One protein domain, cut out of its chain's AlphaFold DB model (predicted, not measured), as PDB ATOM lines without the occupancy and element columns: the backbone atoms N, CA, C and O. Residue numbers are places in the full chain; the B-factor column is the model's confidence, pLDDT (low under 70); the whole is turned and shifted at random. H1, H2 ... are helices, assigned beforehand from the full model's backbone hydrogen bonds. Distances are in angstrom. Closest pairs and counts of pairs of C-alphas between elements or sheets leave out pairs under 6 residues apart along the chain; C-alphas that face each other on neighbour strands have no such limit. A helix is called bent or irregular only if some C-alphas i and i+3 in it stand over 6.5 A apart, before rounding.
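This is residues 136 to 327 of the 327 residues of the protein "Peptidase C39 domain-containing protein" of Verrucomicrobiales bacterium (UniProt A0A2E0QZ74). This is an elongated bundle of long helices, with H7 running through the middle and H2, H3, H6 and the arms H4a and H4b of the bent helix H4 around it. H1 and H8 pack together at one end. The bundle of H2, H3, H4a, H4b, H6 and H7 is up and down, each running against the one before it in the chain. The printed part has 192 residues with eight named helices, H1 to H8 in order, and no named strand; the class is all helix. It is compact, with a radius of gyration of the C-alphas of 17.5 A and spans of 60 by 34 by 26 A.

H1, residues 136 to 143, touches H8, residues 315 to 326, with residues 321 to 325 of H8 alone; the closest C-alphas, of Gly 137 and Ser 325, are 5.1 A apart. H4, residues 212 to 253, was assigned as one helix by its hydrogen bonds but is bent, with C-alphas 232 and 235 9.7 A apart; its arms are H4a, residues 212 to 232, and H4b, residues 235 to 253. Both arms are irregular: C-alphas 220 and 223 are 6.8 A apart, and 236 and 239 are 7.3 A apart. The hub is H7, residues 294 to 313. H2, residues 148 to 175, touches it at a shallow tilt of 23 degrees, opposite ways, with C-alphas 168 and 295 closest at 4.4 A. H3, residues 184 to 207, touches H7 at 32 degrees, only just short of steep, the same way; C-alphas 189 and 298 are closest, at 5.2 A. H4a touches H7, C-alphas 229 and 300 being closest at 5.9 A, and H4b touches it, C-alphas 240 and 304 being closest at 6.4 A. H6, residues 268 to 288, forms a hairpin with H7, C-alphas 283 and 297 being closest at 5.6 A. H5, residues 263 to 266, only just touches H7, with 3 pairs of C-alphas within 8 A. H2 and H6 are apart. Every O i to N i+4 pair is within hydrogen-bond range in H1, H3, H6, H7 and H8, against 22 of 24 in H2, 15 of 17 in H4a and 13 of 15 in H4b; H5 is too short for one.

H1 begins at C-alpha 136 (29.609, 4.011, 35.002), and H8 ends at C-alpha 326 (29.521, -3.289, 27.584). From first to last C-alpha, H2 measures 40.1 A, H3 34.7 A, H4a 29.9 A, H4b 27.0 A, H6 29.7 A and H7 28.4 A.

The two C-alphas farthest apart, of Gly 177 and Asp 327, are 61.1 A apart. The printed part has no cut and no long link. Its mean pLDDT is 74.9; 61 residues are under 70, among them 136 to 153 and 170 to 182.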
ATOM      1  N   GLY A 136      31.030   4.160  34.635       48.78
ATOM      2  CA  GLY A 136      29.609   4.011  35.002       48.78
ATOM      3  C   GLY A 136      29.214   2.627  35.543       48.78
ATOM      4  O   GLY A 136      28.435   2.539  36.494       48.78
ATOM      5  N   GLY A 137      29.775   1.559  34.966       51.25
ATOM      6  CA  GLY A 137      29.450   0.167  35.313       51.25
ATOM      7  C   GLY A 137      29.944  -0.239  36.703       51.25
ATOM      8  O   GLY A 137      29.166  -0.750  37.503       51.25
ATOM      9  N   LEU A 138      31.194   0.102  37.057       53.50
ATOM     10  CA  LEU A 138      31.726  -0.172  38.401       53.50
ATOM     11  C   LEU A 138      30.845   0.463  39.486       53.50
ATOM     12  O   LEU A 138      30.501  -0.194  40.463       53.50
ATOM     13  N   ARG A 139      30.409   1.718  39.302       55.41
ATOM     14  CA  ARG A 139      29.580   2.421  40.293       55.41
ATOM     15  C   ARG A 139      28.223   1.739  40.528       55.41
ATOM     16  O   ARG A 139      27.735   1.762  41.656       55.41
ATOM     17  N   ARG A 140      27.626   1.111  39.506       56.47
ATOM     18  CA  ARG A 140      26.356   0.369  39.630       56.47
ATOM     19  C   ARG A 140      26.541  -0.998  40.288       56.47
ATOM     20  O   ARG A 140      25.793  -1.297  41.219       56.47
ATOM     21  N   LEU A 141      27.569  -1.757  39.912       58.62
ATOM     22  CA  LEU A 141      27.960  -2.994  40.603       58.62
ATOM     23  C   LEU A 141      28.232  -2.760  42.090       58.62
ATOM     24  O   LEU A 141      27.759  -3.517  42.934       58.62
ATOM     25  N   PHE A 142      28.907  -1.661  42.427       59.06
ATOM     26  CA  PHE A 142      29.168  -1.291  43.816       59.06
ATOM     27  C   PHE A 142      27.919  -0.836  44.575       59.06
ATOM     28  O   PHE A 142      27.812  -1.084  45.771       59.06
ATOM     29  N   SER A 143      26.933  -0.240  43.897       58.78
ATOM     30  CA  SER A 143      25.660   0.124  44.533       58.78
ATOM     31  C   SER A 143      24.771  -1.078  44.885       58.78
ATOM     32  O   SER A 143      23.887  -0.942  45.731       58.78
ATOM     33  N   ARG A 144      25.021  -2.260  44.293       57.00
ATOM     34  CA  ARG A 144      24.314  -3.515  44.624       57.00
ATOM     35  C   ARG A 144      24.798  -4.174  45.915       57.00
ATOM     36  O   ARG A 144      24.128  -5.055  46.436       57.00
ATOM     37  N   VAL A 145      25.920  -3.724  46.477       56.72
ATOM     38  CA  VAL A 145      26.533  -4.284  47.693       56.72
ATOM     39  C   VAL A 145      25.853  -3.714  48.952       56.72
ATOM     40  O   VAL A 145      26.501  -3.213  49.865       56.72
ATOM     41  N   ARG A 146      24.513  -3.740  49.010       51.16
ATOM     42  CA  ARG A 146      23.732  -3.231  50.151       51.16
ATOM     43  C   ARG A 146      22.837  -4.342  50.703       51.16
ATOM     44  O   ARG A 146      21.713  -4.520  50.252       51.16
ATOM     45  N   GLY A 147      23.345  -5.099  51.681       55.97
ATOM     46  CA  GLY A 147      22.596  -6.185  52.324       55.97
ATOM     47  C   GLY A 147      23.413  -7.046  53.296       55.97
ATOM     48  O   GLY A 147      24.636  -6.950  53.354       55.97
ATOM     49  N   ARG A 148      22.702  -7.902  54.048       53.72
ATOM     50  CA  ARG A 148      23.171  -8.835  55.102       53.72
ATOM     51  C   ARG A 148      24.385  -9.695  54.696       53.72
ATOM     52  O   ARG A 148      25.254  -9.943  55.522       53.72
ATOM     53  N   ASN A 149      24.503 -10.016  53.409       60.62
ATOM     54  CA  ASN A 149      25.618 -10.754  52.803       60.62
ATOM     55  C   ASN A 149      26.976 -10.025  52.941       60.62
ATOM     56  O   ASN A 149      28.015 -10.638  53.180       60.62
ATOM     57  N   VAL A 150      26.973  -8.687  52.887       64.00
ATOM     58  CA  VAL A 150      28.183  -7.861  53.054       64.00
ATOM     59  C   VAL A 150      28.705  -7.933  54.481       64.00
ATOM     60  O   VAL A 150      29.914  -7.968  54.685       64.00
ATOM     61  N   ALA A 151      27.805  -7.988  55.466       66.56
ATOM     62  CA  ALA A 151      28.183  -8.130  56.866       66.56
ATOM     63  C   ALA A 151      28.830  -9.499  57.124       66.56
ATOM     64  O   ALA A 151      29.834  -9.566  57.822       66.56
ATOM     65  N   GLU A 152      28.329 -10.570  56.508       69.38
ATOM     66  CA  GLU A 152      28.893 -11.920  56.646       69.38
ATOM     67  C   GLU A 152      30.282 -12.042  55.993       69.38
ATOM     68  O   GLU A 152      31.217 -12.553  56.615       69.38
ATOM     69  N   SER A 153      30.465 -11.499  54.782       69.62
ATOM     70  CA  SER A 153      31.790 -11.409  54.144       69.62
ATOM     71  C   SER A 153      32.744 -10.505  54.941       69.62
ATOM     72  O   SER A 153      33.902 -10.869  55.163       69.62
ATOM     73  N   ALA A 154      32.268  -9.368  55.461       73.81
ATOM     74  CA  ALA A 154      33.058  -8.491  56.323       73.81
ATOM     75  C   ALA A 154      33.456  -9.174  57.641       73.81
ATOM     76  O   ALA A 154      34.593  -9.014  58.076       73.81
ATOM     77  N   MET A 155      32.576  -9.979  58.246       76.38
ATOM     78  CA  MET A 155      32.894 -10.767  59.440       76.38
ATOM     79  C   MET A 155      33.975 -11.805  59.155       76.38
ATOM     80  O   MET A 155      34.888 -11.954  59.957       76.38
ATOM     81  N   VAL A 156      33.926 -12.492  58.012       75.31
ATOM     82  CA  VAL A 156      34.945 -13.489  57.641       75.31
ATOM     83  C   VAL A 156      36.278 -12.820  57.326       75.31
ATOM     84  O   VAL A 156      37.312 -13.265  57.812       75.31
ATOM     85  N   ASN A 157      36.274 -11.721  56.574       76.69
ATOM     86  CA  ASN A 157      37.489 -10.960  56.278       76.69
ATOM     87  C   ASN A 157      38.085 -10.318  57.543       76.69
ATOM     88  O   ASN A 157      39.303 -10.339  57.725       76.69
ATOM     89  N   GLY A 158      37.233  -9.827  58.445       76.25
ATOM     90  CA  GLY A 158      37.616  -9.352  59.773       76.25
ATOM     91  C   GLY A 158      38.196 -10.467  60.638       76.25
ATOM     92  O   GLY A 158      39.268 -10.297  61.208       76.25
ATOM     93  N   LEU A 159      37.560 -11.642  60.669       80.06
ATOM     94  CA  LEU A 159      38.064 -12.821  61.372       80.06
ATOM     95  C   LEU A 159      39.434 -13.240  60.836       80.06
ATOM     96  O   LEU A 159      40.313 -13.568  61.619       80.06
ATOM     97  N   ILE A 160      39.652 -13.190  59.522       75.38
ATOM     98  CA  ILE A 160      40.946 -13.521  58.910       75.38
ATOM     99  C   ILE A 160      42.019 -12.513  59.313       75.38
ATOM    100  O   ILE A 160      43.124 -12.920  59.671       75.38
ATOM    101  N   ALA A 161      41.710 -11.215  59.296       71.88
ATOM    102  CA  ALA A 161      42.627 -10.187  59.784       71.88
ATOM    103  C   ALA A 161      42.962 -10.393  61.273       71.88
ATOM    104  O   ALA A 161      44.135 -10.380  61.638       71.88
ATOM    105  N   VAL A 162      41.954 -10.672  62.107       79.56
ATOM    106  CA  VAL A 162      42.118 -10.941  63.544       79.56
ATOM    107  C   VAL A 162      42.927 -12.209  63.789       79.56
ATOM    108  O   VAL A 162      43.871 -12.169  64.563       79.56
ATOM    109  N   VAL A 163      42.632 -13.321  63.112       76.50
ATOM    110  CA  VAL A 163      43.402 -14.570  63.233       76.50
ATOM    111  C   VAL A 163      44.847 -14.348  62.797       76.50
ATOM    112  O   VAL A 163      45.760 -14.836  63.454       76.50
ATOM    113  N   SER A 164      45.074 -13.572  61.736       68.38
ATOM    114  CA  SER A 164      46.428 -13.253  61.270       68.38
ATOM    115  C   SER A 164      47.186 -12.415  62.306       68.38
ATOM    116  O   SER A 164      48.335 -12.720  62.605       68.38
ATOM    117  N   LEU A 165      46.535 -11.420  62.916       71.31
ATOM    118  CA  LEU A 165      47.080 -10.622  64.022       71.31
ATOM    119  C   LEU A 165      47.333 -11.454  65.287       71.31
ATOM    120  O   LEU A 165      48.393 -11.339  65.888       71.31
ATOM    121  N   LEU A 166      46.405 -12.330  65.669       73.88
ATOM    122  CA  LEU A 166      46.552 -13.216  66.827       73.88
ATOM    123  C   LEU A 166      47.681 -14.227  66.630       73.88
ATOM    124  O   LEU A 166      48.368 -14.554  67.593       73.88
ATOM    125  N   LEU A 167      47.895 -14.711  65.405       69.81
ATOM    126  CA  LEU A 167      49.054 -15.538  65.076       69.81
ATOM    127  C   LEU A 167      50.351 -14.748  65.227       69.81
ATOM    128  O   LEU A 167      51.314 -15.294  65.752       69.81
ATOM    129  N   VAL A 168      50.373 -13.471  64.832       67.44
ATOM    130  CA  VAL A 168      51.540 -12.608  65.055       67.44
ATOM    131  C   VAL A 168      51.792 -12.431  66.560       67.44
ATOM    132  O   VAL A 168      52.888 -12.708  67.038       67.44
ATOM    133  N   MET A 169      50.768 -12.055  67.327       70.19
ATOM    134  CA  MET A 169      50.901 -11.771  68.762       70.19
ATOM    135  C   MET A 169      51.254 -13.016  69.595       70.19
ATOM    136  O   MET A 169      52.117 -12.948  70.466       70.19
ATOM    137  N   ASN A 170      50.636 -14.170  69.321       67.12
ATOM    138  CA  ASN A 170      50.875 -15.394  70.099       67.12
ATOM    139  C   ASN A 170      52.183 -16.108  69.727       67.12
ATOM    140  O   ASN A 170      52.716 -16.882  70.525       67.12
ATOM    141  N   HIS A 171      52.714 -15.876  68.524       64.56
ATOM    142  CA  HIS A 171      53.983 -16.470  68.113       64.56
ATOM    143  C   HIS A 171      55.162 -15.848  68.876       64.56
ATOM    144  O   HIS A 171      56.118 -16.558  69.192       64.56
ATOM    145  N   GLU A 172      55.092 -14.566  69.238       62.94
ATOM    146  CA  GLU A 172      56.103 -13.946  70.102       62.94
ATOM    147  C   GLU A 172      56.079 -14.536  71.517       62.94
ATOM    148  O   GLU A 172      57.133 -14.853  72.061       62.94
ATOM    149  N   SER A 173      54.895 -14.808  72.079       61.97
ATOM    150  CA  SER A 173      54.785 -15.438  73.402       61.97
ATOM    151  C   SER A 173      55.169 -16.922  73.417       61.97
ATOM    152  O   SER A 173      55.744 -17.394  74.393       61.97
ATOM    153  N   ALA A 174      54.867 -17.674  72.352       59.25
ATOM    154  CA  ALA A 174      55.104 -19.121  72.299       59.25
ATOM    155  C   ALA A 174      56.563 -19.488  71.983       59.25
ATOM    156  O   ALA A 174      57.028 -20.557  72.374       59.25
ATOM    157  N   PHE A 175      57.289 -18.610  71.287       60.38
ATOM    158  CA  PHE A 175      58.653 -18.878  70.824       60.38
ATOM    159  C   PHE A 175      59.716 -17.978  71.462       60.38
ATOM    160  O   PHE A 175      60.875 -18.059  71.063       60.38
ATOM    161  N   ALA A 176      59.367 -17.204  72.498       56.84
ATOM    162  CA  ALA A 176      60.304 -16.371  73.263       56.84
ATOM    163  C   ALA A 176      61.534 -17.137  73.808       56.84
ATOM    164  O   ALA A 176      62.544 -16.519  74.128       56.84
ATOM    165  N   GLY A 177      61.465 -18.472  73.903       55.22
ATOM    166  CA  GLY A 177      62.562 -19.338  74.356       55.22
ATOM    167  C   GLY A 177      63.360 -20.060  73.261       55.22
ATOM    168  O   GLY A 177      64.348 -20.716  73.584       55.22
ATOM    169  N   PHE A 178      62.969 -19.981  71.984       59.25
ATOM    170  CA  PHE A 178      63.706 -20.631  70.893       59.25
ATOM    171  C   PHE A 178      64.707 -19.654  70.276       59.25
ATOM    172  O   PHE A 178      64.339 -18.562  69.847       59.25
ATOM    173  N   SER A 179      65.982 -20.048  70.206       54.47
ATOM    174  CA  SER A 179      67.023 -19.227  69.588       54.47
ATOM    175  C   SER A 179      66.660 -18.892  68.135       54.47
ATOM    176  O   SER A 179      66.264 -19.752  67.342       54.47
ATOM    177  N   THR A 180      66.816 -17.617  67.780       55.22
ATOM    178  CA  THR A 180      66.462 -16.983  66.495       55.22
ATOM    179  C   THR A 180      67.130 -17.599  65.257       55.22
ATOM    180  O   THR A 180      66.798 -17.227  64.135       55.22
ATOM    181  N   HIS A 181      68.033 -18.567  65.435       55.81
ATOM    182  CA  HIS A 181      68.790 -19.234  64.372       55.81
ATOM    183  C   HIS A 181      68.306 -20.657  64.042       55.81
ATOM    184  O   HIS A 181      68.904 -21.329  63.203       55.81
ATOM    185  N   SER A 182      67.237 -21.142  64.678       67.31
ATOM    186  CA  SER A 182      66.704 -22.478  64.393       67.31
ATOM    187  C   SER A 182      65.815 -22.498  63.143       67.31
ATOM    188  O   SER A 182      64.814 -21.786  63.065       67.31
ATOM    189  N   LEU A 183      66.122 -23.393  62.194       70.00
ATOM    190  CA  LEU A 183      65.285 -23.699  61.018       70.00
ATOM    191  C   LEU A 183      63.919 -24.314  61.380       70.00
ATOM    192  O   LEU A 183      63.033 -24.414  60.534       70.00
ATOM    193  N   VAL A 184      63.734 -24.711  62.637       76.00
ATOM    194  CA  VAL A 184      62.508 -25.341  63.132       76.00
ATOM    195  C   VAL A 184      61.363 -24.326  63.238       76.00
ATOM    196  O   VAL A 184      60.240 -24.609  62.824       76.00
ATOM    197  N   THR A 185      61.651 -23.116  63.717       72.88
ATOM    198  CA  THR A 185      60.671 -22.032  63.888       72.88
ATOM    199  C   THR A 185      59.975 -21.614  62.579       72.88
ATOM    200  O   THR A 185      58.742 -21.582  62.558       72.88
ATOM    201  N   PRO A 186      60.682 -21.359  61.455       76.94
ATOM    202  CA  PRO A 186      60.019 -21.017  60.197       76.94
ATOM    203  C   PRO A 186      59.209 -22.182  59.622       76.94
ATOM    204  O   PRO A 186      58.145 -21.958  59.044       76.94
ATOM    205  N   LEU A 187      59.667 -23.426  59.801       82.31
ATOM    206  CA  LEU A 187      58.947 -24.609  59.333       82.31
ATOM    207  C   LEU A 187      57.578 -24.730  60.021       82.31
ATOM    208  O   LEU A 187      56.564 -24.922  59.349       82.31
ATOM    209  N   PHE A 188      57.532 -24.551  61.345       80.88
ATOM    210  CA  PHE A 188      56.274 -24.522  62.092       80.88
ATOM    211  C   PHE A 188      55.375 -23.360  61.667       80.88
ATOM    212  O   PHE A 188      54.175 -23.572  61.495       80.88
ATOM    213  N   GLY A 189      55.940 -22.173  61.423       79.38
ATOM    214  CA  GLY A 189      55.195 -21.028  60.893       79.38
ATOM    215  C   GLY A 189      54.525 -21.329  59.547       79.38
ATOM    216  O   GLY A 189      53.336 -21.070  59.366       79.38
ATOM    217  N   VAL A 190      55.242 -21.970  58.617       85.56
ATOM    218  CA  VAL A 190      54.690 -22.384  57.313       85.56
ATOM    219  C   VAL A 190      53.581 -23.429  57.475       85.56
ATOM    220  O   VAL A 190      52.528 -23.307  56.846       85.56
ATOM    221  N   ILE A 191      53.780 -24.440  58.327       85.75
ATOM    222  CA  ILE A 191      52.771 -25.481  58.585       85.75
ATOM    223  C   ILE A 191      51.510 -24.867  59.210       85.75
ATOM    224  O   ILE A 191      50.398 -25.151  58.759       85.75
ATOM    225  N   ALA A 192      51.674 -23.987  60.201       82.00
ATOM    226  CA  ALA A 192      50.575 -23.283  60.853       82.00
ATOM    227  C   ALA A 192      49.805 -22.400  59.859       82.00
ATOM    228  O   ALA A 192      48.579 -22.492  59.780       82.00
ATOM    229  N   ALA A 193      50.512 -21.617  59.034       83.69
ATOM    230  CA  ALA A 193      49.899 -20.810  57.981       83.69
ATOM    231  C   ALA A 193      49.101 -21.673  56.990       83.69
ATOM    232  O   ALA A 193      47.971 -21.331  56.637       83.69
ATOM    233  N   GLY A 194      49.654 -22.818  56.579       83.88
ATOM    234  CA  GLY A 194      48.986 -23.765  55.687       83.88
ATOM    235  C   GLY A 194      47.704 -24.349  56.287       83.88
ATOM    236  O   GLY A 194      46.669 -24.378  55.616       83.88
ATOM    237  N   ALA A 195      47.738 -24.766  57.555       84.38
ATOM    238  CA  ALA A 195      46.576 -25.310  58.259       84.38
ATOM    239  C   ALA A 195      45.462 -24.264  58.430       84.38
ATOM    240  O   ALA A 195      44.295 -24.540  58.133       84.38
ATOM    241  N   VAL A 196      45.827 -23.044  58.836       82.88
ATOM    242  CA  VAL A 196      44.898 -21.915  58.993       82.88
ATOM    243  C   VAL A 196      44.255 -21.562  57.655       82.88
ATOM    244  O   VAL A 196      43.032 -21.460  57.559       82.88
ATOM    245  N   LEU A 197      45.052 -21.464  56.589       84.06
ATOM    246  CA  LEU A 197      44.550 -21.184  55.249       84.06
ATOM    247  C   LEU A 197      43.605 -22.287  54.747       84.06
ATOM    248  O   LEU A 197      42.551 -21.983  54.185       84.06
ATOM    249  N   ALA A 198      43.938 -23.562  54.968       83.06
ATOM    250  CA  ALA A 198      43.072 -24.681  54.605       83.06
ATOM    251  C   ALA A 198      41.729 -24.625  55.353       83.06
ATOM    252  O   ALA A 198      40.676 -24.826  54.737       83.06
ATOM    253  N   GLY A 199      41.755 -24.292  56.647       79.56
ATOM    254  CA  GLY A 199      40.564 -24.064  57.466       79.56
ATOM    255  C   GLY A 199      39.695 -22.930  56.921       79.56
ATOM    256  O   GLY A 199      38.507 -23.136  56.668       79.56
ATOM    257  N   ILE A 200      40.298 -21.771  56.637       79.38
ATOM    258  CA  ILE A 200      39.618 -20.598  56.066       79.38
ATOM    259  C   ILE A 200      38.976 -20.936  54.717       79.38
ATOM    260  O   ILE A 200      37.802 -20.645  54.492       79.38
ATOM    261  N   VAL A 201      39.714 -21.584  53.811       80.00
ATOM    262  CA  VAL A 201      39.202 -21.962  52.485       80.00
ATOM    263  C   VAL A 201      38.046 -22.958  52.602       80.00
ATOM    264  O   VAL A 201      37.078 -22.864  51.841       80.00
ATOM    265  N   ARG A 202      38.116 -23.900  53.552       82.12
ATOM    266  CA  ARG A 202      37.054 -24.882  53.799       82.12
ATOM    267  C   ARG A 202      35.805 -24.231  54.391       82.12
ATOM    268  O   ARG A 202      34.722 -24.484  53.873       82.12
ATOM    269  N   MET A 203      35.952 -23.373  55.405       75.50
ATOM    270  CA  MET A 203      34.840 -22.591  55.957       75.50
ATOM    271  C   MET A 203      34.196 -21.742  54.866       75.50
ATOM    272  O   MET A 203      32.987 -21.796  54.673       75.50
ATOM    273  N   ARG A 204      34.998 -21.039  54.066       72.56
ATOM    274  CA  ARG A 204      34.476 -20.187  52.997       72.56
ATOM    275  C   ARG A 204      33.695 -20.969  51.946       72.56
ATOM    276  O   ARG A 204      32.651 -20.507  51.511       72.56
ATOM    277  N   LYS A 205      34.152 -22.170  51.581       75.06
ATOM    278  CA  LYS A 205      33.408 -23.053  50.672       75.06
ATOM    279  C   LYS A 205      32.081 -23.544  51.276       75.06
ATOM    280  O   LYS A 205      31.153 -23.787  50.520       75.06
ATOM    281  N   ALA A 206      32.011 -23.722  52.595       72.94
ATOM    282  CA  ALA A 206      30.818 -24.212  53.285       72.94
ATOM    283  C   ALA A 206      29.766 -23.115  53.526       72.94
ATOM    284  O   ALA A 206      28.578 -23.386  53.405       72.94
ATOM    285  N   PHE A 207      30.197 -21.893  53.856       63.16
ATOM    286  CA  PHE A 207      29.298 -20.777  54.173       63.16
ATOM    287  C   PHE A 207      28.899 -19.946  52.952       63.16
ATOM    288  O   PHE A 207      27.795 -19.416  52.903       63.16
ATOM    289  N   PHE A 208      29.780 -19.833  51.958       62.97
ATOM    290  CA  PHE A 208      29.588 -18.937  50.825       62.97
ATOM    291  C   PHE A 208      29.562 -19.748  49.544       62.97
ATOM    292  O   PHE A 208      30.567 -19.872  48.833       62.97
ATOM    293  N   ASP A 209      28.393 -20.306  49.243       58.81
ATOM    294  CA  ASP A 209      28.125 -20.896  47.940       58.81
ATOM    295  C   ASP A 209      28.105 -19.770  46.889       58.81
ATOM    296  O   ASP A 209      27.087 -19.139  46.644       58.81
ATOM    297  N   GLN A 210      29.307 -19.414  46.413       59.81
ATOM    298  CA  GLN A 210      29.731 -18.426  45.404       59.81
ATOM    299  C   GLN A 210      28.685 -17.426  44.860       59.81
ATOM    300  O   GLN A 210      28.618 -17.221  43.640       59.81
ATOM    301  N   SER A 211      27.920 -16.754  45.723       66.19
ATOM    302  CA  SER A 211      27.115 -15.613  45.299       66.19
ATOM    303  C   SER A 211      28.062 -14.486  44.880       66.19
ATOM    304  O   SER A 211      29.098 -14.241  45.512       66.19
ATOM    305  N   SER A 212      27.754 -13.827  43.765       65.19
ATOM    306  CA  SER A 212      28.583 -12.745  43.224       65.19
ATOM    307  C   SER A 212      28.696 -11.561  44.189       65.19
ATOM    308  O   SER A 212      29.739 -10.914  44.245       65.19
ATOM    309  N   GLU A 213      27.679 -11.350  45.026       69.94
ATOM    310  CA  GLU A 213      27.642 -10.318  46.068       69.94
ATOM    311  C   GLU A 213      28.713 -10.510  47.151       69.94
ATOM    312  O   GLU A 213      29.394  -9.556  47.526       69.94
ATOM    313  N   ASN A 214      28.923 -11.746  47.615       72.00
ATOM    314  CA  ASN A 214      29.941 -12.044  48.626       72.00
ATOM    315  C   ASN A 214      31.357 -11.882  48.057       72.00
ATOM    316  O   ASN A 214      32.236 -11.311  48.699       72.00
ATOM    317  N   LEU A 215      31.560 -12.293  46.801       73.62
ATOM    318  CA  LEU A 215      32.834 -12.106  46.100       73.62
ATOM    319  C   LEU A 215      33.159 -10.626  45.847       73.62
ATOM    320  O   LEU A 215      34.332 -10.257  45.859       73.62
ATOM    321  N   LEU A 216      32.148  -9.780  45.629       74.12
ATOM    322  CA  LEU A 216      32.311  -8.327  45.527       74.12
ATOM    323  C   LEU A 216      32.778  -7.718  46.849       74.12
ATOM    324  O   LEU A 216      33.741  -6.949  46.852       74.12
ATOM    325  N   ALA A 217      32.138  -8.087  47.960       76.44
ATOM    326  CA  ALA A 217      32.547  -7.658  49.298       76.44
ATOM    327  C   ALA A 217      33.991  -8.094  49.618       76.44
ATOM    328  O   ALA A 217      34.785  -7.302  50.125       76.44
ATOM    329  N   ASP A 218      34.386  -9.299  49.205       78.00
ATOM    330  CA  ASP A 218      35.762  -9.776  49.357       78.00
ATOM    331  C   ASP A 218      36.767  -8.985  48.500       78.00
ATOM    332  O   ASP A 218      37.888  -8.718  48.937       78.00
ATOM    333  N   CYS A 219      36.381  -8.561  47.292       80.00
ATOM    334  CA  CYS A 219      37.212  -7.694  46.454       80.00
ATOM    335  C   CYS A 219      37.454  -6.318  47.093       80.00
ATOM    336  O   CYS A 219      38.530  -5.753  46.909       80.00
ATOM    337  N   PHE A 220      36.504  -5.792  47.873       80.12
ATOM    338  CA  PHE A 220      36.695  -4.548  48.627       80.12
ATOM    339  C   PHE A 220      37.696  -4.678  49.774       80.12
ATOM    340  O   PHE A 220      38.310  -3.684  50.155       80.12
ATOM    341  N   ALA A 221      37.890  -5.882  50.310       80.75
ATOM    342  CA  ALA A 221      38.885  -6.126  51.346       80.75
ATOM    343  C   ALA A 221      40.316  -6.225  50.780       80.75
ATOM    344  O   ALA A 221      41.278  -6.055  51.527       80.75
ATOM    345  N   LEU A 222      40.488  -6.441  49.466       84.00
ATOM    346  CA  LEU A 222      41.810  -6.601  48.841       84.00
ATOM    347  C   LEU A 222      42.766  -5.418  49.077       84.00
ATOM    348  O   LEU A 222      43.910  -5.685  49.441       84.00
ATOM    349  N   PRO A 223      42.366  -4.136  48.928       84.00
ATOM    350  CA  PRO A 223      43.247  -3.008  49.233       84.00
ATOM    351  C   PRO A 223      43.649  -2.950  50.710       84.00
ATOM    352  O   PRO A 223      44.785  -2.600  51.019       84.00
ATOM    353  N   ILE A 224      42.749  -3.337  51.620       84.62
ATOM    354  CA  ILE A 224      43.022  -3.384  53.063       84.62
ATOM    355  C   ILE A 224      44.046  -4.485  53.354       84.62
ATOM    356  O   ILE A 224      45.032  -4.242  54.044       84.62
ATOM    357  N   PHE A 225      43.863  -5.674  52.777       83.94
ATOM    358  CA  PHE A 225      44.821  -6.773  52.897       83.94
ATOM    359  C   PHE A 225      46.179  -6.430  52.283       83.94
ATOM    360  O   PHE A 225      47.204  -6.733  52.883       83.94
ATOM    361  N   ALA A 226      46.201  -5.762  51.130       83.75
ATOM    362  CA  ALA A 226      47.424  -5.265  50.511       83.75
ATOM    363  C   ALA A 226      48.146  -4.247  51.408       83.75
ATOM    364  O   ALA A 226      49.351  -4.368  51.614       83.75
ATOM    365  N   GLY A 227      47.417  -3.283  51.978       84.50
ATOM    366  CA  GLY A 227      47.970  -2.307  52.918       84.50
ATOM    367  C   GLY A 227      48.546  -2.972  54.168       84.50
ATOM    368  O   GLY A 227      49.695  -2.722  54.520       84.50
ATOM    369  N   LEU A 228      47.793  -3.886  54.786       83.19
ATOM    370  CA  LEU A 228      48.250  -4.666  55.941       83.19
ATOM    371  C   LEU A 228      49.486  -5.513  55.613       83.19
ATOM    372  O   LEU A 228      50.416  -5.550  56.409       83.19
ATOM    373  N   LEU A 229      49.538  -6.151  54.440       84.06
ATOM    374  CA  LEU A 229      50.714  -6.902  53.994       84.06
ATOM    375  C   LEU A 229      51.952  -6.014  53.910       84.06
ATOM    376  O   LEU A 229      52.999  -6.397  54.427       84.06
ATOM    377  N   VAL A 230      51.842  -4.840  53.283       86.38
ATOM    378  CA  VAL A 230      52.962  -3.895  53.153       86.38
ATOM    379  C   VAL A 230      53.418  -3.400  54.523       86.38
ATOM    380  O   VAL A 230      54.619  -3.348  54.769       86.38
ATOM    381  N   VAL A 231      52.484  -3.091  55.426       84.62
ATOM    382  CA  VAL A 231      52.805  -2.655  56.794       84.62
ATOM    383  C   VAL A 231      53.509  -3.759  57.584       84.62
ATOM    384  O   VAL A 231      54.470  -3.478  58.291       84.62
ATOM    385  N   LEU A 232      53.053  -5.007  57.459       77.69
ATOM    386  CA  LEU A 232      53.601  -6.127  58.221       77.69
ATOM    387  C   LEU A 232      54.947  -6.600  57.667       77.69
ATOM    388  O   LEU A 232      55.890  -6.773  58.427       77.69
ATOM    389  N   ALA A 233      55.040  -6.829  56.358       82.19
ATOM    390  CA  ALA A 233      56.155  -7.555  55.748       82.19
ATOM    391  C   ALA A 233      56.963  -6.736  54.725       82.19
ATOM    392  O   ALA A 233      57.912  -7.258  54.131       82.19
ATOM    393  N   GLY A 234      56.619  -5.463  54.500       85.94
ATOM    394  CA  GLY A 234      57.381  -4.548  53.649       85.94
ATOM    395  C   GLY A 234      57.676  -5.126  52.261       85.94
ATOM    396  O   GLY A 234      56.791  -5.652  51.583       85.94
ATOM    397  N   TRP A 235      58.942  -5.070  51.844       84.12
ATOM    398  CA  TRP A 235      59.412  -5.544  50.534       84.12
ATOM    399  C   TRP A 235      59.288  -7.057  50.319       84.12
ATOM    400  O   TRP A 235      59.233  -7.507  49.173       84.12
ATOM    401  N   ALA A 236      59.171  -7.856  51.382       82.69
ATOM    402  CA  ALA A 236      59.008  -9.304  51.249       82.69
ATOM    403  C   ALA A 236      57.669  -9.689  50.583       82.69
ATOM    404  O   ALA A 236      57.506 -10.815  50.107       82.69
ATOM    405  N   THR A 237      56.730  -8.737  50.492       84.94
ATOM    406  CA  THR A 237      55.421  -8.876  49.835       84.94
ATOM    407  C   THR A 237      55.452  -8.729  48.313       84.94
ATOM    408  O   THR A 237      54.473  -9.089  47.656       84.94
ATOM    409  N   VAL A 238      56.551  -8.236  47.726       86.00
ATOM    410  CA  VAL A 238      56.663  -7.969  46.278       86.00
ATOM    411  C   VAL A 238      56.229  -9.160  45.408       86.00
ATOM    412  O   VAL A 238      55.483  -8.936  44.453       86.00
ATOM    413  N   PRO A 239      56.579 -10.425  45.719       82.75
ATOM    414  CA  PRO A 239      56.130 -11.570  44.926       82.75
ATOM    415  C   PRO A 239      54.608 -11.741  44.892       82.75
ATOM    416  O   PRO A 239      54.061 -12.067  43.839       82.75
ATOM    417  N   PHE A 240      53.905 -11.454  45.996       82.50
ATOM    418  CA  PHE A 240      52.438 -11.475  46.020       82.50
ATOM    419  C   PHE A 240      51.855 -10.396  45.107       82.50
ATOM    420  O   PHE A 240      50.927 -10.675  44.351       82.50
ATOM    421  N   PHE A 241      52.425  -9.188  45.116       85.25
ATOM    422  CA  PHE A 241      51.980  -8.105  44.239       85.25
ATOM    423  C   PHE A 241      52.261  -8.387  42.767       85.25
ATOM    424  O   PHE A 241      51.364  -8.228  41.945       85.25
ATOM    425  N   LEU A 242      53.460  -8.863  42.426       87.62
ATOM    426  CA  LEU A 242      53.806  -9.231  41.051       87.62
ATOM    427  C   LEU A 242      52.892 -10.337  40.524       87.62
ATOM    428  O   LEU A 242      52.433 -10.276  39.383       87.62
ATOM    429  N   MET A 243      52.577 -11.329  41.361       85.56
ATOM    430  CA  MET A 243      51.676 -12.403  40.969       85.56
ATOM    431  C   MET A 243      50.211 -11.949  40.901       85.56
ATOM    432  O   MET A 243      49.486 -12.328  39.986       85.56
ATOM    433  N   GLY A 244      49.768 -11.092  41.820       84.56
ATOM    434  CA  GLY A 244      48.445 -10.467  41.774       84.56
ATOM    435  C   GLY A 244      48.256  -9.628  40.514       84.56
ATOM    436  O   GLY A 244      47.270  -9.798  39.794       84.56
ATOM    437  N   LEU A 245      49.238  -8.780  40.202       85.94
ATOM    438  CA  LEU A 245      49.262  -7.945  39.006       85.94
ATOM    439  C   LEU A 245      49.322  -8.778  37.731       85.94
ATOM    440  O   LEU A 245      48.619  -8.444  36.785       85.94
ATOM    441  N   SER A 246      50.091  -9.868  37.684       84.25
ATOM    442  CA  SER A 246      50.143 -10.723  36.493       84.25
ATOM    443  C   SER A 246      48.816 -11.444  36.246       84.25
ATOM    444  O   SER A 246      48.353 -11.484  35.106       84.25
ATOM    445  N   ILE A 247      48.137 -11.924  37.296       83.00
ATOM    446  CA  ILE A 247      46.789 -12.501  37.171       83.00
ATOM    447  C   ILE A 247      45.785 -11.432  36.728       83.00
ATOM    448  O   ILE A 247      44.944 -11.700  35.866       83.00
ATOM    449  N   LEU A 248      45.866 -10.224  37.286       80.19
ATOM    450  CA  LEU A 248      44.968  -9.125  36.939       80.19
ATOM    451  C   LEU A 248      45.202  -8.643  35.499       80.19
ATOM    452  O   LEU A 248      44.251  -8.541  34.730       80.19
ATOM    453  N   ALA A 249      46.457  -8.454  35.095       80.12
ATOM    454  CA  ALA A 249      46.852  -8.097  33.736       80.12
ATOM    455  C   ALA A 249      46.417  -9.169  32.733       80.12
ATOM    456  O   ALA A 249      45.787  -8.841  31.730       80.12
ATOM    457  N   PHE A 250      46.657 -10.451  33.027       80.44
ATOM    458  CA  PHE A 250      46.198 -11.554  32.181       80.44
ATOM    459  C   PHE A 250      44.671 -11.550  32.022       80.44
ATOM    460  O   PHE A 250      44.157 -11.817  30.937       80.44
ATOM    461  N   ARG A 251      43.925 -11.211  33.078       75.69
ATOM    462  CA  ARG A 251      42.460 -11.106  33.024       75.69
ATOM    463  C   ARG A 251      41.978  -9.909  32.222       75.69
ATOM    464  O   ARG A 251      41.062 -10.068  31.423       75.69
ATOM    465  N   VAL A 252      42.585  -8.742  32.402       72.00
ATOM    466  CA  VAL A 252      42.220  -7.523  31.666       72.00
ATOM    467  C   VAL A 252      42.552  -7.667  30.176       72.00
ATOM    468  O   VAL A 252      41.737  -7.316  29.324       72.00
ATOM    469  N   LEU A 253      43.714  -8.240  29.849       70.19
ATOM    470  CA  LEU A 253      44.187  -8.424  28.472       70.19
ATOM    471  C   LEU A 253      43.504  -9.589  27.747       70.19
ATOM    472  O   LEU A 253      43.480  -9.627  26.514       70.19
ATOM    473  N   SER A 254      42.935 -10.545  28.481       69.19
ATOM    474  CA  SER A 254      42.288 -11.696  27.868       69.19
ATOM    475  C   SER A 254      40.989 -11.298  27.152       69.19
ATOM    476  O   SER A 254      40.004 -10.837  27.739       69.19
ATOM    477  N   LYS A 255      40.965 -11.520  25.832       60.34
ATOM    478  CA  LYS A 255      39.776 -11.359  24.976       60.34
ATOM    479  C   LYS A 255      38.742 -12.477  25.173       60.34
ATOM    480  O   LYS A 255      37.630 -12.350  24.677       60.34
ATOM    481  N   THR A 256      39.089 -13.542  25.901       56.25
ATOM    482  CA  THR A 256      38.243 -14.727  26.129       56.25
ATOM    483  C   THR A 256      37.551 -14.736  27.494       56.25
ATOM    484  O   THR A 256      36.898 -15.717  27.855       56.25
ATOM    485  N   VAL A 257      37.638 -13.647  28.267       51.53
ATOM    486  CA  VAL A 257      36.879 -13.496  29.520       51.53
ATOM    487  C   VAL A 257      35.392 -13.358  29.190       51.53
ATOM    488  O   VAL A 257      34.903 -12.259  28.945       51.53
ATOM    489  N   GLY A 258      34.686 -14.489  29.153       50.09
ATOM    490  CA  GLY A 258      33.235 -14.534  28.970       50.09
ATOM    491  C   GLY A 258      32.696 -15.754  28.222       50.09
ATOM    492  O   GLY A 258      31.530 -16.072  28.422       50.09
ATOM    493  N   SER A 259      33.499 -16.456  27.410       47.06
ATOM    494  CA  SER A 259      32.976 -17.528  26.538       47.06
ATOM    495  C   SER A 259      33.296 -18.963  26.973       47.06
ATOM    496  O   SER A 259      32.625 -19.869  26.501       47.06
ATOM    497  N   GLU A 260      34.247 -19.190  27.885       51.97
ATOM    498  CA  GLU A 260      34.573 -20.523  28.428       51.97
ATOM    499  C   GLU A 260      35.028 -20.437  29.900       51.97
ATOM    500  O   GLU A 260      35.365 -19.353  30.405       51.97
ATOM    501  N   GLU A 261      35.023 -21.574  30.610       56.69
ATOM    502  CA  GLU A 261      35.744 -21.731  31.879       56.69
ATOM    503  C   GLU A 261      37.197 -21.305  31.661       56.69
ATOM    504  O   GLU A 261      37.923 -21.891  30.857       56.69
ATOM    505  N   SER A 262      37.624 -20.226  32.319       62.25
ATOM    506  CA  SER A 262      38.950 -19.690  32.047       62.25
ATOM    507  C   SER A 262      40.002 -20.724  32.460       62.25
ATOM    508  O   SER A 262      39.848 -21.408  33.473       62.25
ATOM    509  N   ARG A 263      41.118 -20.823  31.723       69.06
ATOM    510  CA  ARG A 263      42.254 -21.685  32.121       69.06
ATOM    511  C   ARG A 263      42.720 -21.407  33.563       69.06
ATOM    512  O   ARG A 263      43.244 -22.300  34.219       69.06
ATOM    513  N   ILE A 264      42.485 -20.189  34.066       73.56
ATOM    514  CA  ILE A 264      42.728 -19.790  35.457       73.56
ATOM    515  C   ILE A 264      41.772 -20.491  36.427       73.56
ATOM    516  O   ILE A 264      42.221 -20.967  37.466       73.56
ATOM    517  N   ASP A 265      40.480 -20.577  36.103       73.75
ATOM    518  CA  ASP A 265      39.493 -21.251  36.955       73.75
ATOM    519  C   ASP A 265      39.815 -22.752  37.060       73.75
ATOM    520  O   ASP A 265      39.817 -23.307  38.163       73.75
ATOM    521  N   ARG A 266      40.209 -23.383  35.941       79.25
ATOM    522  CA  ARG A 266      40.648 -24.791  35.899       79.25
ATOM    523  C   ARG A 266      41.907 -25.040  36.737       79.25
ATOM    524  O   ARG A 266      41.994 -26.040  37.445       79.25
ATOM    525  N   ASN A 267      42.858 -24.106  36.709       83.88
ATOM    526  CA  ASN A 267      44.142 -24.231  37.406       83.88
ATOM    527  C   ASN A 267      44.177 -23.517  38.767       83.88
ATOM    528  O   ASN A 267      45.248 -23.327  39.342       83.88
ATOM    529  N   ARG A 268      43.024 -23.142  39.327       82.62
ATOM    530  CA  ARG A 268      42.933 -22.331  40.549       82.62
ATOM    531  C   ARG A 268      43.702 -22.909  41.736       82.62
ATOM    532  O   ARG A 268      44.392 -22.167  42.425       82.62
ATOM    533  N   ARG A 269      43.603 -24.221  41.985       84.00
ATOM    534  CA  ARG A 269      44.315 -24.868  43.108       84.00
ATOM    535  C   ARG A 269      45.830 -24.773  42.943       84.00
ATOM    536  O   ARG A 269      46.521 -24.457  43.903       84.00
ATOM    537  N   TRP A 270      46.313 -24.985  41.720       86.56
ATOM    538  CA  TRP A 270      47.727 -24.864  41.383       86.56
ATOM    539  C   TRP A 270      48.229 -23.432  41.532       86.56
ATOM    540  O   TRP A 270      49.282 -23.227  42.117       86.56
ATOM    541  N   LEU A 271      47.456 -22.440  41.082       85.19
ATOM    542  CA  LEU A 271      47.820 -21.028  41.223       85.19
ATOM    543  C   LEU A 271      47.883 -20.584  42.690       85.19
ATOM    544  O   LEU A 271      48.814 -19.882  43.072       85.19
ATOM    545  N   VAL A 272      46.937 -21.020  43.528       86.88
ATOM    546  CA  VAL A 272      46.975 -20.735  44.974       86.88
ATOM    547  C   VAL A 272      48.157 -21.449  45.636       86.88
ATOM    548  O   VAL A 272      48.886 -20.823  46.401       86.88
ATOM    549  N   GLY A 273      48.408 -22.720  45.307       86.81
ATOM    550  CA  GLY A 273      49.567 -23.457  45.823       86.81
ATOM    551  C   GLY A 273      50.901 -22.822  45.421       86.81
ATOM    552  O   GLY A 273      51.769 -22.630  46.265       86.81
ATOM    553  N   ALA A 274      51.034 -22.404  44.161       87.94
ATOM    554  CA  ALA A 274      52.202 -21.679  43.674       87.94
ATOM    555  C   ALA A 274      52.380 -20.331  44.391       87.94
ATOM    556  O   ALA A 274      53.500 -19.990  44.756       87.94
ATOM    557  N   SER A 275      51.283 -19.604  44.660       89.19
ATOM    558  CA  SER A 275      51.317 -18.352  45.435       89.19
ATOM    559  C   SER A 275      51.859 -18.556  46.845       89.19
ATOM    560  O   SER A 275      52.688 -17.779  47.310       89.19
ATOM    561  N   PHE A 276      51.421 -19.636  47.497       90.31
ATOM    562  CA  PHE A 276      51.842 -19.980  48.846       90.31
ATOM    563  C   PHE A 276      53.325 -20.343  48.869       90.31
ATOM    564  O   PHE A 276      54.073 -19.794  49.666       90.31
ATOM    565  N   LEU A 277      53.776 -21.201  47.945       90.56
ATOM    566  CA  LEU A 277      55.181 -21.603  47.845       90.56
ATOM    567  C   LEU A 277      56.107 -20.420  47.539       90.56
ATOM    568  O   LEU A 277      57.151 -20.286  48.175       90.56
ATOM    569  N   ALA A 278      55.719 -19.542  46.610       88.31
ATOM    570  CA  ALA A 278      56.470 -18.326  46.310       88.31
ATOM    571  C   ALA A 278      56.558 -17.403  47.536       88.31
ATOM    572  O   ALA A 278      57.632 -16.883  47.835       88.31
ATOM    573  N   GLY A 279      55.455 -17.261  48.279       88.06
ATOM    574  CA  GLY A 279      55.426 -16.542  49.548       88.06
ATOM    575  C   GLY A 279      56.333 -17.168  50.606       88.06
ATOM    576  O   GLY A 279      57.066 -16.448  51.275       88.06
ATOM    577  N   CYS A 280      56.337 -18.498  50.747       90.12
ATOM    578  CA  CYS A 280      57.200 -19.198  51.702       90.12
ATOM    579  C   CYS A 280      58.680 -18.955  51.402       90.12
ATOM    580  O   CYS A 280      59.454 -18.712  52.322       90.12
ATOM    581  N   LEU A 281      59.069 -18.980  50.124       90.56
ATOM    582  CA  LEU A 281      60.445 -18.705  49.715       90.56
ATOM    583  C   LEU A 281      60.836 -17.245  49.982       90.56
ATOM    584  O   LEU A 281      61.908 -16.998  50.529       90.56
ATOM    585  N   SER A 282      59.978 -16.277  49.637       89.12
ATOM    586  CA  SER A 282      60.309 -14.858  49.821       89.12
ATOM    587  C   SER A 282      60.315 -14.443  51.287       89.12
ATOM    588  O   SER A 282      61.264 -13.808  51.745       89.12
ATOM    589  N   MET A 283      59.282 -14.825  52.035       88.44
ATOM    590  CA  MET A 283      59.134 -14.468  53.441       88.44
ATOM    591  C   MET A 283      60.097 -15.278  54.313       88.44
ATOM    592  O   MET A 283      60.682 -14.726  55.237       88.44
ATOM    593  N   GLY A 284      60.342 -16.549  53.981       86.94
ATOM    594  CA  GLY A 284      61.372 -17.357  54.633       86.94
ATOM    595  C   GLY A 284      62.774 -16.790  54.409       86.94
ATOM    596  O   GLY A 284      63.553 -16.707  55.354       86.94
ATOM    597  N   GLY A 285      63.078 -16.316  53.194       85.62
ATOM    598  CA  GLY A 285      64.324 -15.605  52.901       85.62
ATOM    599  C   GLY A 285      64.459 -14.299  53.690       85.62
ATOM    600  O   GLY A 285      65.487 -14.066  54.319       85.62
ATOM    601  N   ALA A 286      63.405 -13.478  53.727       86.50
ATOM    602  CA  ALA A 286      63.387 -12.240  54.506       86.50
ATOM    603  C   ALA A 286      63.549 -12.497  56.015       86.50
ATOM    604  O   ALA A 286      64.274 -11.770  56.692       86.50
ATOM    605  N   MET A 287      62.924 -13.556  56.534       87.00
ATOM    606  CA  MET A 287      63.077 -13.976  57.926       87.00
ATOM    607  C   MET A 287      64.503 -14.462  58.211       87.00
ATOM    608  O   MET A 287      65.090 -14.071  59.215       87.00
ATOM    609  N   ALA A 288      65.090 -15.266  57.319       83.94
ATOM    610  CA  ALA A 288      66.467 -15.745  57.454       83.94
ATOM    611  C   ALA A 288      67.493 -14.598  57.447       83.94
ATOM    612  O   ALA A 288      68.526 -14.690  58.103       83.94
ATOM    613  N   MET A 289      67.187 -13.501  56.747       86.06
ATOM    614  CA  MET A 289      67.970 -12.260  56.759       86.06
ATOM    615  C   MET A 289      67.692 -11.364  57.981       86.06
ATOM    616  O   MET A 289      68.291 -10.299  58.098       86.06
ATOM    617  N   GLY A 290      66.781 -11.756  58.878       81.88
ATOM    618  CA  GLY A 290      66.405 -10.974  60.060       81.88
ATOM    619  C   GLY A 290      65.546  -9.741  59.761       81.88
ATOM    620  O   GLY A 290      65.407  -8.877  60.622       81.88
ATOM    621  N   LEU A 291      64.971  -9.636  58.558       83.12
ATOM    622  CA  LEU A 291      64.174  -8.476  58.137       83.12
ATOM    623  C   LEU A 291      62.740  -8.514  58.674       83.12
ATOM    624  O   LEU A 291      62.109  -7.470  58.813       83.12
ATOM    625  N   ILE A 292      62.215  -9.712  58.940       84.81
ATOM    626  CA  ILE A 292      60.875  -9.925  59.496       84.81
ATOM    627  C   ILE A 292      60.912 -11.010  60.571       84.81
ATOM    628  O   ILE A 292      61.705 -11.951  60.490       84.81
ATOM    629  N   SER A 293      60.028 -10.912  61.566       84.19
ATOM    630  CA  SER A 293      59.884 -11.962  62.574       84.19
ATOM    631  C   SER A 293      59.148 -13.191  62.003       84.19
ATOM    632  O   SER A 293      58.346 -13.059  61.070       84.19
ATOM    633  N   PRO A 294      59.354 -14.398  62.566       81.62
ATOM    634  CA  PRO A 294      58.607 -15.601  62.168       81.62
ATOM    635  C   PRO A 294      57.083 -15.437  62.314       81.62
ATOM    636  O   PRO A 294      56.290 -15.972  61.531       81.62
ATOM    637  N   ALA A 295      56.681 -14.636  63.299       80.12
ATOM    638  CA  ALA A 295      55.310 -14.229  63.553       80.12
ATOM    639  C   ALA A 295      54.725 -13.448  62.363       80.12
ATOM    640  O   ALA A 295      53.704 -13.838  61.788       80.12
ATOM    641  N   VAL A 296      55.427 -12.393  61.937       83.50
ATOM    642  CA  VAL A 296      55.080 -11.568  60.771       83.50
ATOM    643  C   VAL A 296      55.059 -12.398  59.489       83.50
ATOM    644  O   VAL A 296      54.120 -12.272  58.705       83.50
ATOM    645  N   MET A 297      56.036 -13.292  59.296       87.81
ATOM    646  CA  MET A 297      56.064 -14.231  58.169       87.81
ATOM    647  C   MET A 297      54.773 -15.058  58.110       87.81
ATOM    648  O   MET A 297      54.118 -15.112  57.071       87.81
ATOM    649  N   THR A 298      54.382 -15.676  59.226       84.94
ATOM    650  CA  THR A 298      53.196 -16.543  59.308       84.94
ATOM    651  C   THR A 298      51.913 -15.769  58.993       84.94
ATOM    652  O   THR A 298      51.118 -16.202  58.155       84.94
ATOM    653  N   GLY A 299      51.730 -14.590  59.600       82.50
ATOM    654  CA  GLY A 299      50.574 -13.726  59.341       82.50
ATOM    655  C   GLY A 299      50.516 -13.235  57.890       82.50
ATOM    656  O   GLY A 299      49.461 -13.292  57.254       82.50
ATOM    657  N   ALA A 300      51.655 -12.825  57.327       87.06
ATOM    658  CA  ALA A 300      51.748 -12.371  55.943       87.06
ATOM    659  C   ALA A 300      51.487 -13.502  54.934       87.06
ATOM    660  O   ALA A 300      50.846 -13.269  53.909       87.06
ATOM    661  N   LEU A 301      51.913 -14.737  55.221       88.75
ATOM    662  CA  LEU A 301      51.615 -15.901  54.381       88.75
ATOM    663  C   LEU A 301      50.114 -16.193  54.323       88.75
ATOM    664  O   LEU A 301      49.581 -16.406  53.231       88.75
ATOM    665  N   VAL A 302      49.422 -16.172  55.466       87.69
ATOM    666  CA  VAL A 302      47.966 -16.378  55.518       87.69
ATOM    667  C   VAL A 302      47.249 -15.273  54.744       87.69
ATOM    668  O   VAL A 302      46.459 -15.560  53.842       87.69
ATOM    669  N   LEU A 303      47.574 -14.013  55.040       86.44
ATOM    670  CA  LEU A 303      46.917 -12.845  54.458       86.44
ATOM    671  C   LEU A 303      47.174 -12.718  52.947       86.44
ATOM    672  O   LEU A 303      46.240 -12.520  52.169       86.44
ATOM    673  N   GLY A 304      48.426 -12.890  52.516       87.69
ATOM    674  CA  GLY A 304      48.846 -12.806  51.115       87.69
ATOM    675  C   GLY A 304      48.249 -13.914  50.266       87.69
ATOM    676  O   GLY A 304      47.678 -13.660  49.204       87.69
ATOM    677  N   THR A 305      48.284 -15.148  50.764       89.44
ATOM    678  CA  THR A 305      47.720 -16.290  50.038       89.44
ATOM    679  C   THR A 305      46.194 -16.215  49.972       89.44
ATOM    680  O   THR A 305      45.595 -16.562  48.950       89.44
ATOM    681  N   TYR A 306      45.543 -15.703  51.022       87.12
ATOM    682  CA  TYR A 306      44.104 -15.447  51.011       87.12
ATOM    683  C   TYR A 306      43.720 -14.336  50.023       87.12
ATOM    684  O   TYR A 306      42.776 -14.511  49.250       87.12
ATOM    685  N   ALA A 307      44.474 -13.234  49.969       87.44
ATOM    686  CA  ALA A 307      44.266 -12.181  48.976       87.44
ATOM    687  C   ALA A 307      44.392 -12.731  47.543       87.44
ATOM    688  O   ALA A 307      43.533 -12.472  46.697       87.44
ATOM    689  N   MET A 308      45.387 -13.586  47.285       88.38
ATOM    690  CA  MET A 308      45.528 -14.275  45.998       88.38
ATOM    691  C   MET A 308      44.360 -15.215  45.704       88.38
ATOM    692  O   MET A 308      43.852 -15.240  44.581       88.38
ATOM    693  N   TYR A 309      43.878 -15.951  46.706       87.88
ATOM    694  CA  TYR A 309      42.680 -16.769  46.574       87.88
ATOM    695  C   TYR A 309      41.467 -15.913  46.181       87.88
ATOM    696  O   TYR A 309      40.803 -16.248  45.201       87.88
ATOM    697  N   VAL A 310      41.194 -14.799  46.872       85.25
ATOM    698  CA  VAL A 310      40.093 -13.870  46.545       85.25
ATOM    699  C   VAL A 310      40.236 -13.352  45.113       85.25
ATOM    700  O   VAL A 310      39.289 -13.423  44.328       85.25
ATOM    701  N   LEU A 311      41.438 -12.903  44.740       85.69
ATOM    702  CA  LEU A 311      41.722 -12.382  43.410       85.69
ATOM    703  C   LEU A 311      41.466 -13.448  42.339       85.69
ATOM    704  O   LEU A 311      40.815 -13.158  41.340       85.69
ATOM    705  N   ILE A 312      41.839 -14.709  42.566       84.56
ATOM    706  CA  ILE A 312      41.520 -15.805  41.641       84.56
ATOM    707  C   ILE A 312      40.008 -16.114  41.625       84.56
ATOM    708  O   ILE A 312      39.446 -16.352  40.559       84.56
ATOM    709  N   CYS A 313      39.305 -16.053  42.754       81.88
ATOM    710  CA  CYS A 313      37.858 -16.314  42.804       81.88
ATOM    711  C   CYS A 313      37.006 -15.216  42.166       81.88
ATOM    712  O   CYS A 313      35.899 -15.486  41.707       81.88
ATOM    713  N   SER A 314      37.517 -13.987  42.112       79.81
ATOM    714  CA  SER A 314      36.784 -12.830  41.593       79.81
ATOM    715  C   SER A 314      36.471 -12.900  40.091       79.81
ATOM    716  O   SER A 314      35.890 -11.965  39.551       79.81
ATOM    717  N   SER A 315      36.818 -13.986  39.380       75.31
ATOM    718  CA  SER A 315      36.611 -14.119  37.929       75.31
ATOM    719  C   SER A 315      35.160 -13.876  37.510       75.31
ATOM    720  O   SER A 315      34.925 -13.270  36.466       75.31
ATOM    721  N   ARG A 316      34.191 -14.276  38.344       69.81
ATOM    722  CA  ARG A 316      32.760 -13.989  38.147       69.81
ATOM    723  C   ARG A 316      32.448 -12.493  38.228       69.81
ATOM    724  O   ARG A 316      31.811 -11.968  37.324       69.81
ATOM    725  N   VAL A 317      32.991 -11.803  39.228       72.56
ATOM    726  CA  VAL A 317      32.828 -10.351  39.416       72.56
ATOM    727  C   VAL A 317      33.399  -9.575  38.230       72.56
ATOM    728  O   VAL A 317      32.762  -8.660  37.724       72.56
ATOM    729  N   TRP A 318      34.570  -9.969  37.722       70.69
ATOM    730  CA  TRP A 318      35.159  -9.335  36.536       70.69
ATOM    731  C   TRP A 318      34.352  -9.596  35.262       70.69
ATOM    732  O   TRP A 318      34.286  -8.725  34.397       70.69
ATOM    733  N   LYS A 319      33.732 -10.777  35.132       69.44
ATOM    734  CA  LYS A 319      32.811 -11.076  34.025       69.44
ATOM    735  C   LYS A 319      31.578 -10.177  34.099       69.44
ATOM    736  O   LYS A 319      31.250  -9.552  33.099       69.44
ATOM    737  N   GLU A 320      30.951 -10.067  35.267       66.81
ATOM    738  CA  GLU A 320      29.798  -9.188  35.488       66.81
ATOM    739  C   GLU A 320      30.159  -7.715  35.248       66.81
ATOM    740  O   GLU A 320      29.477  -7.045  34.479       66.81
ATOM    741  N   ALA A 321      31.292  -7.239  35.775       65.62
ATOM    742  CA  ALA A 321      31.793  -5.883  35.539       65.62
ATOM    743  C   ALA A 321      32.076  -5.591  34.069       65.62
ATOM    744  O   ALA A 321      31.808  -4.490  33.591       65.62
ATOM    745  N   ARG A 322      32.590  -6.576  33.328       63.81
ATOM    746  CA  ARG A 322      32.821  -6.427  31.893       63.81
ATOM    747  C   ARG A 322      31.512  -6.408  31.112       63.81
ATOM    748  O   ARG A 322      31.386  -5.583  30.215       63.81
ATOM    749  N   ILE A 323      30.555  -7.270  31.450       60.62
ATOM    750  CA  ILE A 323      29.219  -7.274  30.835       60.62
ATOM    751  C   ILE A 323      28.536  -5.923  31.084       60.62
ATOM    752  O   ILE A 323      28.096  -5.297  30.131       60.62
ATOM    753  N   GLU A 324      28.576  -5.402  32.312       56.97
ATOM    754  CA  GLU A 324      28.004  -4.090  32.644       56.97
ATOM    755  C   GLU A 324      28.778  -2.900  32.060       56.97
ATOM    756  O   GLU A 324      28.217  -1.820  31.926       56.97
ATOM    757  N   SER A 325      30.063  -3.059  31.723       52.34
ATOM    758  CA  SER A 325      30.821  -2.038  30.979       52.34
ATOM    759  C   SER A 325      30.528  -2.041  29.476       52.34
ATOM    760  O   SER A 325      30.869  -1.083  28.782       52.34
ATOM    761  N   LEU A 326      29.961  -3.141  28.971       48.50
ATOM    762  CA  LEU A 326      29.521  -3.289  27.584       48.50
ATOM    763  C   LEU A 326      28.051  -2.871  27.404       48.50
ATOM    764  O   LEU A 326      27.665  -2.582  26.270       48.50
ATOM    765  N   ASP A 327      27.278  -2.830  28.496       41.84
ATOM    766  CA  ASP A 327      25.928  -2.263  28.588       41.84
ATOM    767  C   ASP A 327      25.942  -0.745  28.744       41.84
ATOM    768  O   ASP A 327      25.027  -0.134  28.161       41.84
TER     769      ASP A 327